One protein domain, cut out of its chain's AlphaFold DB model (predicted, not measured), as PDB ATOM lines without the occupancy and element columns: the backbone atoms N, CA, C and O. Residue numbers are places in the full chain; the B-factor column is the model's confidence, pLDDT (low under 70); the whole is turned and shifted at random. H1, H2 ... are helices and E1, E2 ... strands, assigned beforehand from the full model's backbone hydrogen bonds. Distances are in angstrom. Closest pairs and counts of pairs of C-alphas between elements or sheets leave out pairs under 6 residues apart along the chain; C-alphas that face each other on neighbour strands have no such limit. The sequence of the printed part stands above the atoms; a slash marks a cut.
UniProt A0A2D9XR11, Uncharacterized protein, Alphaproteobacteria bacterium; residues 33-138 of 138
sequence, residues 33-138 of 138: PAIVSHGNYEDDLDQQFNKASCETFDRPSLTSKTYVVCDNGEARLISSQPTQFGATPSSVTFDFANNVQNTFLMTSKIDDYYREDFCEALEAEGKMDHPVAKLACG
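Overview. This is residues 33 to 138 of the 138 residues of an uncharacterized protein of Alphaproteobacteria bacterium (UniProt A0A2D9XR11). A twisted sheet of six strands lies between helices, with the long helix H1 slantwise over one face and the helical hairpin of H2 and H3 over the other. E3 and E4 form a long hairpin inside the sheet. The printed part has 106 residues, with H1, then E1 to E6, then H2 and H3 along the chain. The sheet's order is E1 - E2 - E3 - E4 - E5 - E6, all antiparallel, and the class is mixed, helices and strands. The whole is compact, with a radius of gyration of the C-alphas of 13.5 A and spans of 41 by 28 by 28 A.

Arrangement. Start at E3, residues 74 to 83, and its hairpin partner E4, residues 86 to 95; N 77 and O 92 are 2.8 A apart, within hydrogen-bond range. On the other side of E3 look for E2, residues 65 to 70, where N 68 and O 76 are 2.8 A apart, and then for edge strand E1, residues 54 to 58, where N 55 and O 69 are 2.7 A apart. Beyond E4 come E5, residues 100 to 103, with N 95 and O 100 at 2.8 A, and edge strand E6, residues 106 to 109, with N 101 and O 108 at 2.8 A. The six strands make a meander, each the antiparallel neighbour of the one before; the strands' lines turn by 90 degrees from edge to edge. H1, residues 33 to 49, is on the sheet at a height of 9.8 A, over E3 and E4; the closest C-alphas of H1 and E4 are those of Glu 42 and Ser 91, 7.2 A apart. On the opposite face, H2, residues 112 to 124, runs across the strands, at 80 degrees to E3 on the local plane. H3, residues 131 to 136, is on the same face as H2; they touch, with the C-alphas of Arg 115 and Ala 136 closest at 5.3 A, at a steep tilt of 43 degrees, opposite ways. In H1, H2 and H3 every O i to N i+4 pair is within hydrogen-bond range.

Along the chain. Find C-alpha 33 at (247.553, 319.289, 266.710); from there H1 runs 24.3 A to C-alpha 49. E1 spans 13.6 A, E2 16.5 A, E3 27.0 A, E4 28.6 A, E5 10.3 A and E6 10.2 A. Find C-alpha 112 at (272.923, 301.663, 275.903), where H2 begins its 18.2 A. H3, 8.7 A long, ends at C-alpha 136, at (279.604, 307.298, 272.951).

Size, cuts and confidence. The two C-alphas farthest apart, those of Pro 33 and Asp 129, are 41.8 A apart. The printed part has no cut and no long link. Its mean pLDDT is 79.0; look for values under 70 at residues 33 to 39, 52, 59 to 63 and 80 to 90.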
ATOM      1  N   PRO A  33     246.570 318.644 265.833       47.09
ATOM      2  CA  PRO A  33     247.553 319.289 266.710       47.09
ATOM      3  C   PRO A  33     248.888 318.541 266.774       47.09
ATOM      4  O   PRO A  33     249.943 319.166 266.755       47.09
ATOM      5  N   ALA A  34     248.847 317.206 266.824       47.44
ATOM      6  CA  ALA A  34     250.049 316.386 266.957       47.44
ATOM      7  C   ALA A  34     250.905 316.416 265.685       47.44
ATOM      8  O   ALA A  34     252.121 316.521 265.782       47.44
ATOM      9  N   ILE A  35     250.281 316.398 264.500       50.31
ATOM     10  CA  ILE A  35     251.006 316.435 263.221       50.31
ATOM     11  C   ILE A  35     251.681 317.798 263.014       50.31
ATOM     12  O   ILE A  35     252.851 317.843 262.648       50.31
ATOM     13  N   VAL A  36     250.980 318.907 263.289       55.91
ATOM     14  CA  VAL A  36     251.566 320.258 263.176       55.91
ATOM     15  C   VAL A  36     252.686 320.453 264.201       55.91
ATOM     16  O   VAL A  36     253.729 321.012 263.877       55.91
ATOM     17  N   SER A  37     252.499 319.962 265.428       59.31
ATOM     18  CA  SER A  37     253.525 320.055 266.467       59.31
ATOM     19  C   SER A  37     254.755 319.193 266.166       59.31
ATOM     20  O   SER A  37     255.857 319.617 266.491       59.31
ATOM     21  N   HIS A  38     254.585 318.024 265.537       62.88
ATOM     22  CA  HIS A  38     255.700 317.179 265.097       62.88
ATOM     23  C   HIS A  38     256.448 317.810 263.916       62.88
ATOM     24  O   HIS A  38     257.671 317.794 263.900       62.88
ATOM     25  N   GLY A  39     255.733 318.429 262.968       63.44
ATOM     26  CA  GLY A  39     256.354 319.176 261.866       63.44
ATOM     27  C   GLY A  39     257.230 320.327 262.364       63.44
ATOM     28  O   GLY A  39     258.402 320.400 262.014       63.44
ATOM     29  N   ASN A  40     256.705 321.153 263.275       73.19
ATOM     30  CA  ASN A  40     257.475 322.248 263.875       73.19
ATOM     31  C   ASN A  40     258.688 321.755 264.684       73.19
ATOM     32  O   ASN A  40     259.679 322.468 264.784       73.19
ATOM     33  N   TYR A  41     258.602 320.566 265.287       74.75
ATOM     34  CA  TYR A  41     259.718 319.965 266.018       74.75
ATOM     35  C   TYR A  41     260.833 319.506 265.079       74.75
ATOM     36  O   TYR A  41     261.992 319.824 265.320       74.75
ATOM     37  N   GLU A  42     260.502 318.799 263.999       78.69
ATOM     38  CA  GLU A  42     261.508 318.368 263.022       78.69
ATOM     39  C   GLU A  42     262.164 319.569 262.321       78.69
ATOM     40  O   GLU A  42     263.382 319.566 262.153       78.69
ATOM     41  N   ASP A  43     261.405 320.629 262.016       79.56
ATOM     42  CA  ASP A  43     261.943 321.878 261.451       79.56
ATOM     43  C   ASP A  43     262.916 322.593 262.414       79.56
ATOM     44  O   ASP A  43     263.924 323.162 261.984       79.56
ATOM     45  N   ASP A  44     262.626 322.584 263.721       80.81
ATOM     46  CA  ASP A  44     263.510 323.144 264.754       80.81
ATOM     47  C   ASP A  44     264.800 322.321 264.885       80.81
ATOM     48  O   ASP A  44     265.903 322.876 264.902       80.81
ATOM     49  N   LEU A  45     264.683 320.990 264.860       85.12
ATOM     50  CA  LEU A  45     265.839 320.098 264.837       85.12
ATOM     51  C   LEU A  45     266.680 320.275 263.570       85.12
ATOM     52  O   LEU A  45     267.908 320.262 263.644       85.12
ATOM     53  N   ASP A  46     266.054 320.452 262.408       84.56
ATOM     54  CA  ASP A  46     266.763 320.719 261.157       84.56
ATOM     55  C   ASP A  46     267.567 322.019 261.264       84.56
ATOM     56  O   ASP A  46     268.731 322.056 260.873       84.56
ATOM     57  N   GLN A  47     267.007 323.076 261.860       83.56
ATOM     58  CA  GLN A  47     267.750 324.315 262.115       83.56
ATOM     59  C   GLN A  47     268.885 324.127 263.128       83.56
ATOM     60  O   GLN A  47     269.978 324.662 262.927       83.56
ATOM     61  N   GLN A  48     268.658 323.360 264.198       83.56
ATOM     62  CA  GLN A  48     269.679 323.083 265.209       83.56
ATOM     63  C   GLN A  48     270.871 322.313 264.624       83.56
ATOM     64  O   GLN A  48     272.015 322.633 264.960       83.56
ATOM     65  N   PHE A  49     270.604 321.321 263.772       85.62
ATOM     66  CA  PHE A  49     271.605 320.395 263.239       85.62
ATOM     67  C   PHE A  49     272.185 320.807 261.874       85.62
ATOM     68  O   PHE A  49     273.230 320.292 261.494       85.62
ATOM     69  N   ASN A  50     271.623 321.806 261.182       81.75
ATOM     70  CA  ASN A  50     272.201 322.404 259.962       81.75
ATOM     71  C   ASN A  50     273.389 323.363 260.226       81.75
ATOM     72  O   ASN A  50     273.644 324.296 259.461       81.75
ATOM     73  N   LYS A  51     274.141 323.167 261.313       70.31
ATOM     74  CA  LYS A  51     275.339 323.965 261.615       70.31
ATOM     75  C   LYS A  51     276.537 323.438 260.821       70.31
ATOM     76  O   LYS A  51     276.674 322.240 260.614       70.31
ATOM     77  N   ALA A  52     277.469 324.324 260.459       65.44
ATOM     78  CA  ALA A  52     278.689 323.963 259.722       65.44
ATOM     79  C   ALA A  52     279.622 322.975 260.463       65.44
ATOM     80  O   ALA A  52     280.572 322.484 259.867       65.44
ATOM     81  N   SER A  53     279.369 322.711 261.749       80.94
ATOM     82  CA  SER A  53     280.130 321.803 262.616       80.94
ATOM     83  C   SER A  53     279.463 320.437 262.813       80.94
ATOM     84  O   SER A  53     279.800 319.736 263.766       80.94
ATOM     85  N   CYS A  54     278.450 320.109 262.007       88.00
ATOM     86  CA  CYS A  54     277.767 318.823 262.048       88.00
ATOM     87  C   CYS A  54     277.989 318.067 260.735       88.00
ATOM     88  O   CYS A  54     277.878 318.633 259.646       88.00
ATOM     89  N   GLU A  55     278.301 316.784 260.844       89.06
ATOM     90  CA  GLU A  55     278.511 315.860 259.741       89.06
ATOM     91  C   GLU A  55     277.339 314.884 259.650       89.06
ATOM     92  O   GLU A  55     276.915 314.318 260.657       89.06
ATOM     93  N   THR A  56     276.851 314.649 258.434       89.44
ATOM     94  CA  THR A  56     275.762 313.705 258.164       89.44
ATOM     95  C   THR A  56     276.289 312.506 257.390       89.44
ATOM     96  O   THR A  56     277.015 312.676 256.410       89.44
ATOM     97  N   PHE A  57     275.906 311.301 257.801       86.81
ATOM     98  CA  PHE A  57     276.231 310.067 257.097       86.81
ATOM     99  C   PHE A  57     275.110 309.030 257.231       86.81
ATOM    100  O   PHE A  57     274.404 308.966 258.239       86.81
ATOM    101  N   ASP A  58     274.959 308.199 256.204       82.62
ATOM    102  CA  ASP A  58     273.995 307.101 256.176       82.62
ATOM    103  C   ASP A  58     274.724 305.785 256.409       82.62
ATOM    104  O   ASP A  58     275.795 305.577 255.845       82.62
ATOM    105  N   ARG A  59     274.137 304.862 257.180       68.44
ATOM    106  CA  ARG A  59     274.704 303.512 257.332       68.44
ATOM    107  C   ARG A  59     274.085 302.598 256.264       68.44
ATOM    108  O   ARG A  59     272.926 302.207 256.417       68.44
ATOM    109  N   PRO A  60     274.809 302.189 255.202       55.91
ATOM    110  CA  PRO A  60     274.207 301.476 254.068       55.91
ATOM    111  C   PRO A  60     273.629 300.105 254.445       55.91
ATOM    112  O   PRO A  60     272.740 299.594 253.765       55.91
ATOM    113  N   SER A  61     274.127 299.502 255.530       58.06
ATOM    114  CA  SER A  61     273.659 298.214 256.052       58.06
ATOM    115  C   SER A  61     272.298 298.289 256.756       58.06
ATOM    116  O   SER A  61     271.638 297.262 256.898       58.06
ATOM    117  N   LEU A  62     271.856 299.483 257.163       60.12
ATOM    118  CA  LEU A  62     270.564 299.744 257.798       60.12
ATOM    119  C   LEU A  62     269.850 300.818 256.970       60.12
ATOM    120  O   LEU A  62     269.981 302.006 257.242       60.12
ATOM    121  N   THR A  63     269.100 300.398 255.949       56.47
ATOM    122  CA  THR A  63     268.505 301.222 254.870       56.47
ATOM    123  C   THR A  63     267.459 302.268 255.299       56.47
ATOM    124  O   THR A  63     266.591 302.653 254.517       56.47
ATOM    125  N   SER A  64     267.477 302.740 256.542       71.12
ATOM    126  CA  SER A  64     266.485 303.675 257.081       71.12
ATOM    127  C   SER A  64     267.018 304.568 258.204       71.12
ATOM    128  O   SER A  64     266.210 305.160 258.911       71.12
ATOM    129  N   LYS A  65     268.339 304.639 258.415       81.62
ATOM    130  CA  LYS A  65     268.948 305.460 259.471       81.62
ATOM    131  C   LYS A  65     269.980 306.428 258.890       81.62
ATOM    132  O   LYS A  65     270.983 305.988 258.328       81.62
ATOM    133  N   THR A  66     269.752 307.716 259.111       86.69
ATOM    134  CA  THR A  66     270.709 308.796 258.857       86.69
ATOM    135  C   THR A  66     271.214 309.321 260.193       86.69
ATOM    136  O   THR A  66     270.426 309.613 261.096       86.69
ATOM    137  N   TYR A  67     272.528 309.442 260.324       89.00
ATOM    138  CA  TYR A  67     273.191 309.933 261.522       89.00
ATOM    139  C   TYR A  67     273.719 311.330 261.239       89.00
ATOM    140  O   TYR A  67     274.385 311.555 260.232       89.00
ATOM    141  N   VAL A  68     273.434 312.260 262.140       91.31
ATOM    142  CA  VAL A  68     274.033 313.591 262.158       91.31
ATOM    143  C   VAL A  68     274.828 313.703 263.448       91.31
ATOM    144  O   VAL A  68     274.282 313.467 264.522       91.31
ATOM    145  N   VAL A  69     276.110 314.031 263.368       91.69
ATOM    146  CA  VAL A  69     277.001 314.143 264.528       91.69
ATOM    147  C   VAL A  69     277.705 315.484 264.500       91.69
ATOM    148  O   VAL A  69     278.139 315.925 263.447       91.69
ATOM    149  N   CYS A  70     277.815 316.144 265.645       92.00
ATOM    150  CA  CYS A  70     278.399 317.473 265.748       92.00
ATOM    151  C   CYS A  70     279.662 317.456 266.616       92.00
ATOM    152  O   CYS A  70     279.760 316.698 267.586       92.00
ATOM    153  N   ASP A  71     280.613 318.343 266.321       91.12
ATOM    154  CA  ASP A  71     281.888 318.442 267.052       91.12
ATOM    155  C   ASP A  71     281.721 318.736 268.556       91.12
ATOM    156  O   ASP A  71     282.604 318.462 269.368       91.12
ATOM    157  N   ASN A  72     280.580 319.305 268.949       89.12
ATOM    158  CA  ASN A  72     280.250 319.611 270.341       89.12
ATOM    159  C   ASN A  72     279.707 318.404 271.134       89.12
ATOM    160  O   ASN A  72     279.420 318.558 272.318       89.12
ATOM    161  N   GLY A  73     279.565 317.228 270.515       88.94
ATOM    162  CA  GLY A  73     279.029 316.027 271.164       88.94
ATOM    163  C   GLY A  73     277.511 315.858 271.042       88.94
ATOM    164  O   GLY A  73     276.975 314.872 271.552       88.94
ATOM    165  N   GLU A  74     276.822 316.777 270.359       92.25
ATOM    166  CA  GLU A  74     275.426 316.584 269.965       92.25
ATOM    167  C   GLU A  74     275.340 315.607 268.786       92.25
ATOM    168  O   GLU A  74     276.196 315.587 267.898       92.25
ATOM    169  N   ALA A  75     274.280 314.808 268.750       91.31
ATOM    170  CA  ALA A  75     273.971 313.954 267.617       91.31
ATOM    171  C   ALA A  75     272.461 313.844 267.392       91.31
ATOM    172  O   ALA A  75     271.659 314.060 268.299       91.31
ATOM    173  N   ARG A  76     272.066 313.465 266.183       90.94
ATOM    174  CA  ARG A  76     270.688 313.158 265.807       90.94
ATOM    175  C   ARG A  76     270.672 311.875 265.000       90.94
ATOM    176  O   ARG A  76     271.426 311.721 264.046       90.94
ATOM    177  N   LEU A  77     269.792 310.967 265.386       87.69
ATOM    178  CA  LEU A  77     269.428 309.805 264.598       87.69
ATOM    179  C   LEU A  77     268.095 310.102 263.926       87.69
ATOM    180  O   LEU A  77     267.085 310.284 264.606       87.69
ATOM    181  N   ILE A  78     268.096 310.124 262.602       86.81
ATOM    182  CA  ILE A  78     266.894 310.244 261.788       86.81
ATOM    183  C   ILE A  78     266.562 308.839 261.305       86.81
ATOM    184  O   ILE A  78     267.293 308.259 260.503       86.81
ATOM    185  N   SER A  79     265.473 308.276 261.821       76.50
ATOM    186  CA  SER A  79     264.994 306.966 261.395       76.50
ATOM    187  C   SER A  79     263.740 307.118 260.546       76.50
ATOM    188  O   SER A  79     262.747 307.704 260.977       76.50
ATOM    189  N   SER A  80     263.748 306.567 259.335       61.69
ATOM    190  CA  SER A  80     262.536 306.413 258.535       61.69
ATOM    191  C   SER A  80     261.876 305.081 258.889       61.69
ATOM    192  O   SER A  80     262.062 304.081 258.196       61.69
ATOM    193  N   GLN A  81     261.108 305.022 259.980       56.62
ATOM    194  CA  GLN A  81     260.269 303.844 260.205       56.62
ATOM    195  C   GLN A  81     259.107 303.848 259.200       56.62
ATOM    196  O   GLN A  81     258.365 304.833 259.126       56.62
ATOM    197  N   PRO A  82     258.904 302.767 258.421       46.16
ATOM    198  CA  PRO A  82     257.720 302.651 257.586       46.16
ATOM    199  C   PRO A  82     256.499 302.508 258.497       46.16
ATOM    200  O   PRO A  82     256.306 301.480 259.146       46.16
ATOM    201  N   THR A  83     255.665 303.543 258.562       49.88
ATOM    202  CA  THR A  83     254.361 303.461 259.222       49.88
ATOM    203  C   THR A  83     253.273 303.189 258.184       49.88
ATOM    204  O   THR A  83     253.438 303.459 256.993       49.88
ATOM    205  N   GLN A  84     252.114 302.704 258.633       42.59
ATOM    206  CA  GLN A  84     250.927 302.502 257.787       42.59
ATOM    207  C   GLN A  84     250.393 303.793 257.126       42.59
ATOM    208  O   GLN A  84     249.495 303.723 256.289       42.59
ATOM    209  N   PHE A  85     250.935 304.961 257.491       41.09
ATOM    210  CA  PHE A  85     250.592 306.276 256.942       41.09
ATOM    211  C   PHE A  85     251.720 306.897 256.092       41.09
ATOM    212  O   PHE A  85     251.592 308.039 255.659       41.09
ATOM    213  N   GLY A  86     252.804 306.156 255.830       42.22
ATOM    214  CA  GLY A  86     254.013 306.635 255.148       42.22
ATOM    215  C   GLY A  86     255.251 306.604 256.052       42.22
ATOM    216  O   GLY A  86     255.167 306.282 257.238       42.22
ATOM    217  N   ALA A  87     256.423 306.913 255.496       46.09
ATOM    218  CA  ALA A  87     257.636 307.085 256.291       46.09
ATOM    219  C   ALA A  87     257.589 308.462 256.963       46.09
ATOM    220  O   ALA A  87     257.827 309.481 256.319       46.09
ATOM    221  N   THR A  88     257.230 308.506 258.242       45.91
ATOM    222  CA  THR A  88     257.421 309.703 259.065       45.91
ATOM    223  C   THR A  88     258.814 309.623 259.679       45.91
ATOM    224  O   THR A  88     259.089 308.614 260.339       45.91
ATOM    225  N   PRO A  89     259.692 310.621 259.479       54.72
ATOM    226  CA  PRO A  89     260.969 310.654 260.174       54.72
ATOM    227  C   PRO A  89     260.696 310.718 261.680       54.72
ATOM    228  O   PRO A  89     260.021 311.626 262.167       54.72
ATOM    229  N   SER A  90     261.166 309.712 262.411       69.38
ATOM    230  CA  SER A  90     261.287 309.776 263.860       69.38
ATOM    231  C   SER A  90     262.716 310.190 264.169       69.38
ATOM    232  O   SER A  90     263.649 309.391 264.050       69.38
ATOM    233  N   SER A  91     262.894 311.463 264.518       78.12
ATOM    234  CA  SER A  91     264.186 311.952 264.979       78.12
ATOM    235  C   SER A  91     264.326 311.775 266.482       78.12
ATOM    236  O   SER A  91     263.462 312.177 267.267       78.12
ATOM    237  N   VAL A  92     265.458 311.212 266.881       85.88
ATOM    238  CA  VAL A  92     265.929 311.215 268.265       85.88
ATOM    239  C   VAL A  92     267.213 312.024 268.296       85.88
ATOM    240  O   VAL A  92     268.088 311.819 267.454       85.88
ATOM    241  N   THR A  93     267.331 312.954 269.234       89.62
ATOM    242  CA  THR A  93     268.563 313.716 269.440       89.62
ATOM    243  C   THR A  93     269.256 313.274 270.713       89.62
ATOM    244  O   THR A  93     268.638 312.742 271.631       89.62
ATOM    245  N   PHE A  94     270.561 313.478 270.756       90.31
ATOM    246  CA  PHE A  94     271.437 313.001 271.806       90.31
ATOM    247  C   PHE A  94     272.422 314.107 272.161       90.31
ATOM    248  O   PHE A  94     272.981 314.761 271.285       90.31
ATOM    249  N   ASP A  95     272.645 314.280 273.453       91.56
ATOM    250  CA  ASP A  95     273.737 315.048 274.025       91.56
ATOM    251  C   ASP A  95     274.601 314.058 274.806       91.56
ATOM    252  O   ASP A  95     274.315 313.704 275.957       91.56
ATOM    253  N   PHE A  96     275.643 313.558 274.142       90.12
ATOM    254  CA  PHE A  96     276.532 312.560 274.725       90.12
ATOM    255  C   PHE A  96     277.416 313.142 275.834       90.12
ATOM    256  O   PHE A  96     277.874 312.393 276.693       90.12
ATOM    257  N   ALA A  97     277.618 314.464 275.869       90.06
ATOM    258  CA  ALA A  97     278.375 315.117 276.933       90.06
ATOM    259  C   ALA A  97     277.588 315.128 278.253       90.06
ATOM    260  O   ALA A  97     278.164 314.915 279.319       90.06
ATOM    261  N   ASN A  98     276.267 315.323 278.182       92.00
ATOM    262  CA  ASN A  98     275.379 315.309 279.347       92.00
ATOM    263  C   ASN A  98     274.682 313.955 279.585       92.00
ATOM    264  O   ASN A  98     273.949 313.807 280.564       92.00
ATOM    265  N   ASN A  99     274.934 312.957 278.732       91.06
ATOM    266  CA  ASN A  99     274.286 311.643 278.740       91.06
ATOM    267  C   ASN A  99     272.747 311.734 278.698       91.06
ATOM    268  O   ASN A  99     272.035 311.109 279.494       91.06
ATOM    269  N   VAL A 100     272.236 312.535 277.762       91.69
ATOM    270  CA  VAL A 100     270.804 312.780 277.571       91.69
ATOM    271  C   VAL A 100     270.381 312.431 276.145       91.69
ATOM    272  O   VAL A 100     271.078 312.760 275.193       91.69
ATOM    273  N   GLN A 101     269.216 311.804 275.989       87.62
ATOM    274  CA  GLN A 101     268.511 311.675 274.714       87.62
ATOM    275  C   GLN A 101     267.180 312.433 274.777       87.62
ATOM    276  O   GLN A 101     266.482 312.393 275.794       87.62
ATOM    277  N   ASN A 102     266.812 313.096 273.685       84.31
ATOM    278  CA  ASN A 102     265.543 313.787 273.527       84.31
ATOM    279  C   ASN A 102     264.761 313.206 272.352       84.31
ATOM    280  O   ASN A 102     265.268 312.968 271.258       84.31
ATOM    281  N   THR A 103     263.481 313.013 272.605       79.25
ATOM    282  CA  THR A 103     262.452 312.679 271.627       79.25
ATOM    283  C   THR A 103     261.402 313.776 271.673       79.25
ATOM    284  O   THR A 103     261.341 314.531 272.645       79.25
ATOM    285  N   PHE A 104     260.521 313.815 270.675       72.31
ATOM    286  CA  PHE A 104     259.479 314.838 270.556       72.31
ATOM    287  C   PHE A 104     258.704 315.134 271.859       72.31
ATOM    288  O   PHE A 104     258.342 316.278 272.116       72.31
ATOM    289  N   LEU A 105     258.462 314.124 272.704       70.38
ATOM    290  CA  LEU A 105     257.667 314.269 273.930       70.38
ATOM    291  C   LEU A 105     258.450 314.038 275.227       70.38
ATOM    292  O   LEU A 105     257.874 314.180 276.306       70.38
ATOM    293  N   MET A 106     259.717 313.625 275.155       74.50
ATOM    294  CA  MET A 106     260.428 313.151 276.341       74.50
ATOM    295  C   MET A 106     261.938 313.312 276.238       74.50
ATOM    296  O   MET A 106     262.546 312.951 275.232       74.50
ATOM    297  N   THR A 107     262.523 313.735 277.355       84.62
ATOM    298  CA  THR A 107     263.959 313.710 277.626       84.62
ATOM    299  C   THR A 107     264.271 312.594 278.620       84.62
ATOM    300  O   THR A 107     263.604 312.471 279.650       84.62
ATOM    301  N   SER A 108     265.290 311.785 278.346       85.75
ATOM    302  CA  SER A 108     265.747 310.715 279.238       85.75
ATOM    303  C   SER A 108     267.261 310.541 279.184       85.75
ATOM    304  O   SER A 108     267.939 311.199 278.402       85.75
ATOM    305  N   LYS A 109     267.812 309.641 280.007       89.75
ATOM    306  CA  LYS A 109     269.188 309.163 279.800       89.75
ATOM    307  C   LYS A 109     269.293 308.420 278.469       89.75
ATOM    308  O   LYS A 109     268.286 307.858 278.024       89.75
ATOM    309  N   ILE A 110     270.484 308.430 277.875       87.94
ATOM    310  CA  ILE A 110     270.760 307.673 276.651       87.94
ATOM    311  C   ILE A 110     270.673 306.180 276.972       87.94
ATOM    312  O   ILE A 110     271.256 305.721 277.956       87.94
ATOM    313  N   ASP A 111     269.913 305.447 276.165       85.50
ATOM    314  CA  ASP A 111     269.867 303.985 276.225       85.50
ATOM    315  C   ASP A 111     271.180 303.392 275.688       85.50
ATOM    316  O   ASP A 111     271.699 303.858 274.668       85.50
ATOM    317  N   ASP A 112     271.703 302.351 276.339       86.69
ATOM    318  CA  ASP A 112     272.923 301.663 275.903       86.69
ATOM    319  C   ASP A 112     272.793 301.146 274.463       86.69
ATOM    320  O   ASP A 112     273.758 301.228 273.705       86.69
ATOM    321  N   TYR A 113     271.583 300.757 274.034       85.44
ATOM    322  CA  TYR A 113     271.306 300.394 272.642       85.44
ATOM    323  C   TYR A 113     271.718 301.493 271.654       85.44
ATOM    324  O   TYR A 113     272.338 301.212 270.630       85.44
ATOM    325  N   TYR A 114     271.396 302.758 271.948       85.81
ATOM    326  CA  TYR A 114     271.762 303.868 271.068       85.81
ATOM    327  C   TYR A 114     273.250 304.201 271.158       85.81
ATOM    328  O   TYR A 114     273.832 304.589 270.148       85.81
ATOM    329  N   ARG A 115     273.884 304.035 272.329       87.50
ATOM    330  CA  ARG A 115     275.342 304.220 272.457       87.50
ATOM    331  C   ARG A 115     276.082 303.220 271.571       87.50
ATOM    332  O   ARG A 115     276.926 303.633 270.782       87.50
ATOM    333  N   GLU A 116     275.714 301.943 271.646       88.19
ATOM    334  CA  GLU A 116     276.285 300.882 270.810       88.19
ATOM    335  C   GLU A 116     276.022 301.130 269.314       88.19
ATOM    336  O   GLU A 116     276.960 301.095 268.519       88.19
ATOM    337  N   ASP A 117     274.789 301.476 268.927       87.38
ATOM    338  CA  ASP A 117     274.419 301.752 267.526       87.38
ATOM    339  C   ASP A 117     275.226 302.923 266.931       87.38
ATOM    340  O   ASP A 117     275.733 302.811 265.813       87.38
ATOM    341  N   PHE A 118     275.417 304.017 267.683       89.31
ATOM    342  CA  PHE A 118     276.278 305.130 267.259       89.31
ATOM    343  C   PHE A 118     277.749 304.725 267.163       89.31
ATOM    344  O   PHE A 118     278.429 305.146 266.228       89.31
ATOM    345  N   CYS A 119     278.244 303.910 268.094       90.69
ATOM    346  CA  CYS A 119     279.625 303.441 268.067       90.69
ATOM    347  C   CYS A 119     279.927 302.586 266.854       90.69
ATOM    348  O   CYS A 119     280.879 302.867 266.131       90.69
ATOM    349  N   GLU A 120     279.082 301.600 266.577       89.81
ATOM    350  CA  GLU A 120     279.245 300.778 265.388       89.81
ATOM    351  C   GLU A 120     279.115 301.594 264.096       89.81
ATOM    352  O   GLU A 120     279.792 301.307 263.105       89.81
ATOM    353  N   ALA A 121     278.219 302.586 264.069       88.75
ATOM    354  CA  ALA A 121     278.027 303.441 262.903       88.75
ATOM    355  C   ALA A 121     279.258 304.330 262.651       88.75
ATOM    356  O   ALA A 121     279.726 304.425 261.519       88.75
ATOM    357  N   LEU A 122     279.820 304.927 263.705       90.75
ATOM    358  CA  LEU A 122     281.035 305.738 263.621       90.75
ATOM    359  C   LEU A 122     282.269 304.894 263.291       90.75
ATOM    360  O   LEU A 122     283.118 305.344 262.524       90.75
ATOM    361  N   GLU A 123     282.364 303.669 263.811       90.88
ATOM    362  CA  GLU A 123     283.442 302.739 263.471       90.88
ATOM    363  C   GLU A 123     283.388 302.335 261.993       90.88
ATOM    364  O   GLU A 123     284.404 302.409 261.299       90.88
ATOM    365  N   ALA A 124     282.202 301.981 261.488       88.00
ATOM    366  CA  ALA A 124     282.008 301.592 260.093       88.00
ATOM    367  C   ALA A 124     282.387 302.706 259.101       88.00
ATOM    368  O   ALA A 124     282.936 302.422 258.038       88.00
ATOM    369  N   GLU A 125     282.141 303.963 259.471       88.38
ATOM    370  CA  GLU A 125     282.485 305.139 258.664       88.38
ATOM    371  C   GLU A 125     283.905 305.675 258.932       88.38
ATOM    372  O   GLU A 125     284.304 306.696 258.370       88.38
ATOM    373  N   GLY A 126     284.691 305.016 259.793       89.06
ATOM    374  CA  GLY A 126     286.057 305.436 260.119       89.06
ATOM    375  C   GLY A 126     286.136 306.761 260.889       89.06
ATOM    376  O   GLY A 126     287.130 307.477 260.791       89.06
ATOM    377  N   LYS A 127     285.096 307.103 261.656       89.50
ATOM    378  CA  LYS A 127     284.932 308.366 262.401       89.50
ATOM    379  C   LYS A 127     285.211 308.234 263.902       89.50
ATOM    380  O   LYS A 127     284.737 309.046 264.693       89.50
ATOM    381  N   MET A 128     286.008 307.250 264.318       92.25
ATOM    382  CA  MET A 128     286.317 307.015 265.741       92.25
ATOM    383  C   MET A 128     287.093 308.157 266.418       92.25
ATOM    384  O   MET A 128     287.090 308.265 267.643       92.25
ATOM    385  N   ASP A 129     287.714 309.052 265.644       90.62
ATOM    386  CA  ASP A 129     288.368 310.257 266.168       90.62
ATOM    387  C   ASP A 129     287.389 311.403 266.489       90.62
ATOM    388  O   ASP A 129     287.765 312.357 267.188       90.62
ATOM    389  N   HIS A 130     286.140 311.313 266.013       90.88
ATOM    390  CA  HIS A 130     285.114 312.339 266.186       90.88
ATOM    391  C   HIS A 130     284.735 312.501 267.675       90.88
ATOM    392  O   HIS A 130     284.671 311.506 268.405       90.88
ATOM    393  N   PRO A 131     284.439 313.723 268.162       91.25
ATOM    394  CA  PRO A 131     284.078 313.959 269.565       91.25
ATOM    395  C   PRO A 131     282.926 313.081 270.070       91.25
ATOM    396  O   PRO A 131     283.016 312.526 271.163       91.25
ATOM    397  N   VAL A 132     281.889 312.876 269.252       91.12
ATOM    398  CA  VAL A 132     280.785 311.955 269.579       91.12
ATOM    399  C   VAL A 132     281.277 310.520 269.790       91.12
ATOM    400  O   VAL A 132     280.841 309.891 270.744       91.12
ATOM    401  N   ALA A 133     282.222 310.009 268.990       91.56
ATOM    402  CA  ALA A 133     282.750 308.651 269.170       91.56
ATOM    403  C   ALA A 133     283.472 308.501 270.517       91.56
ATOM    404  O   ALA A 133     283.285 307.516 271.226       91.56
ATOM    405  N   LYS A 134     284.234 309.521 270.925       91.12
ATOM    406  CA  LYS A 134     284.932 309.534 272.222       91.12
ATOM    407  C   LYS A 134     283.975 309.520 273.415       91.12
ATOM    408  O   LYS A 134     284.336 309.006 274.465       91.12
ATOM    409  N   LEU A 135     282.783 310.100 273.263       90.94
ATOM    410  CA  LEU A 135     281.765 310.164 274.316       90.94
ATOM    411  C   LEU A 135     280.829 308.943 274.306       90.94
ATOM    412  O   LEU A 135     280.409 308.455 275.357       90.94
ATOM    413  N   ALA A 136     280.488 308.444 273.119       89.00
ATOM    414  CA  ALA A 136     279.604 307.298 272.951       89.00
ATOM    415  C   ALA A 136     280.319 305.971 273.258       89.00
ATOM    416  O   ALA A 136     279.717 305.114 273.900       89.00
ATOM    417  N   CYS A 137     281.589 305.834 272.853       89.00
ATOM    418  CA  CYS A 137     282.326 304.559 272.814       89.00
ATOM    419  C   CYS A 137     283.459 304.445 273.836       89.00
ATOM    420  O   CYS A 137     284.085 303.387 273.933       89.00
ATOM    421  N   GLY A 138     283.759 305.547 274.529       75.75
ATOM    422  CA  GLY A 138     284.768 305.630 275.586       75.75
ATOM    423  C   GLY A 138     284.286 305.133 276.942       75.75
ATOM    424  O   GLY A 138     283.055 305.114 277.189       75.75
TER     425      GLY A 138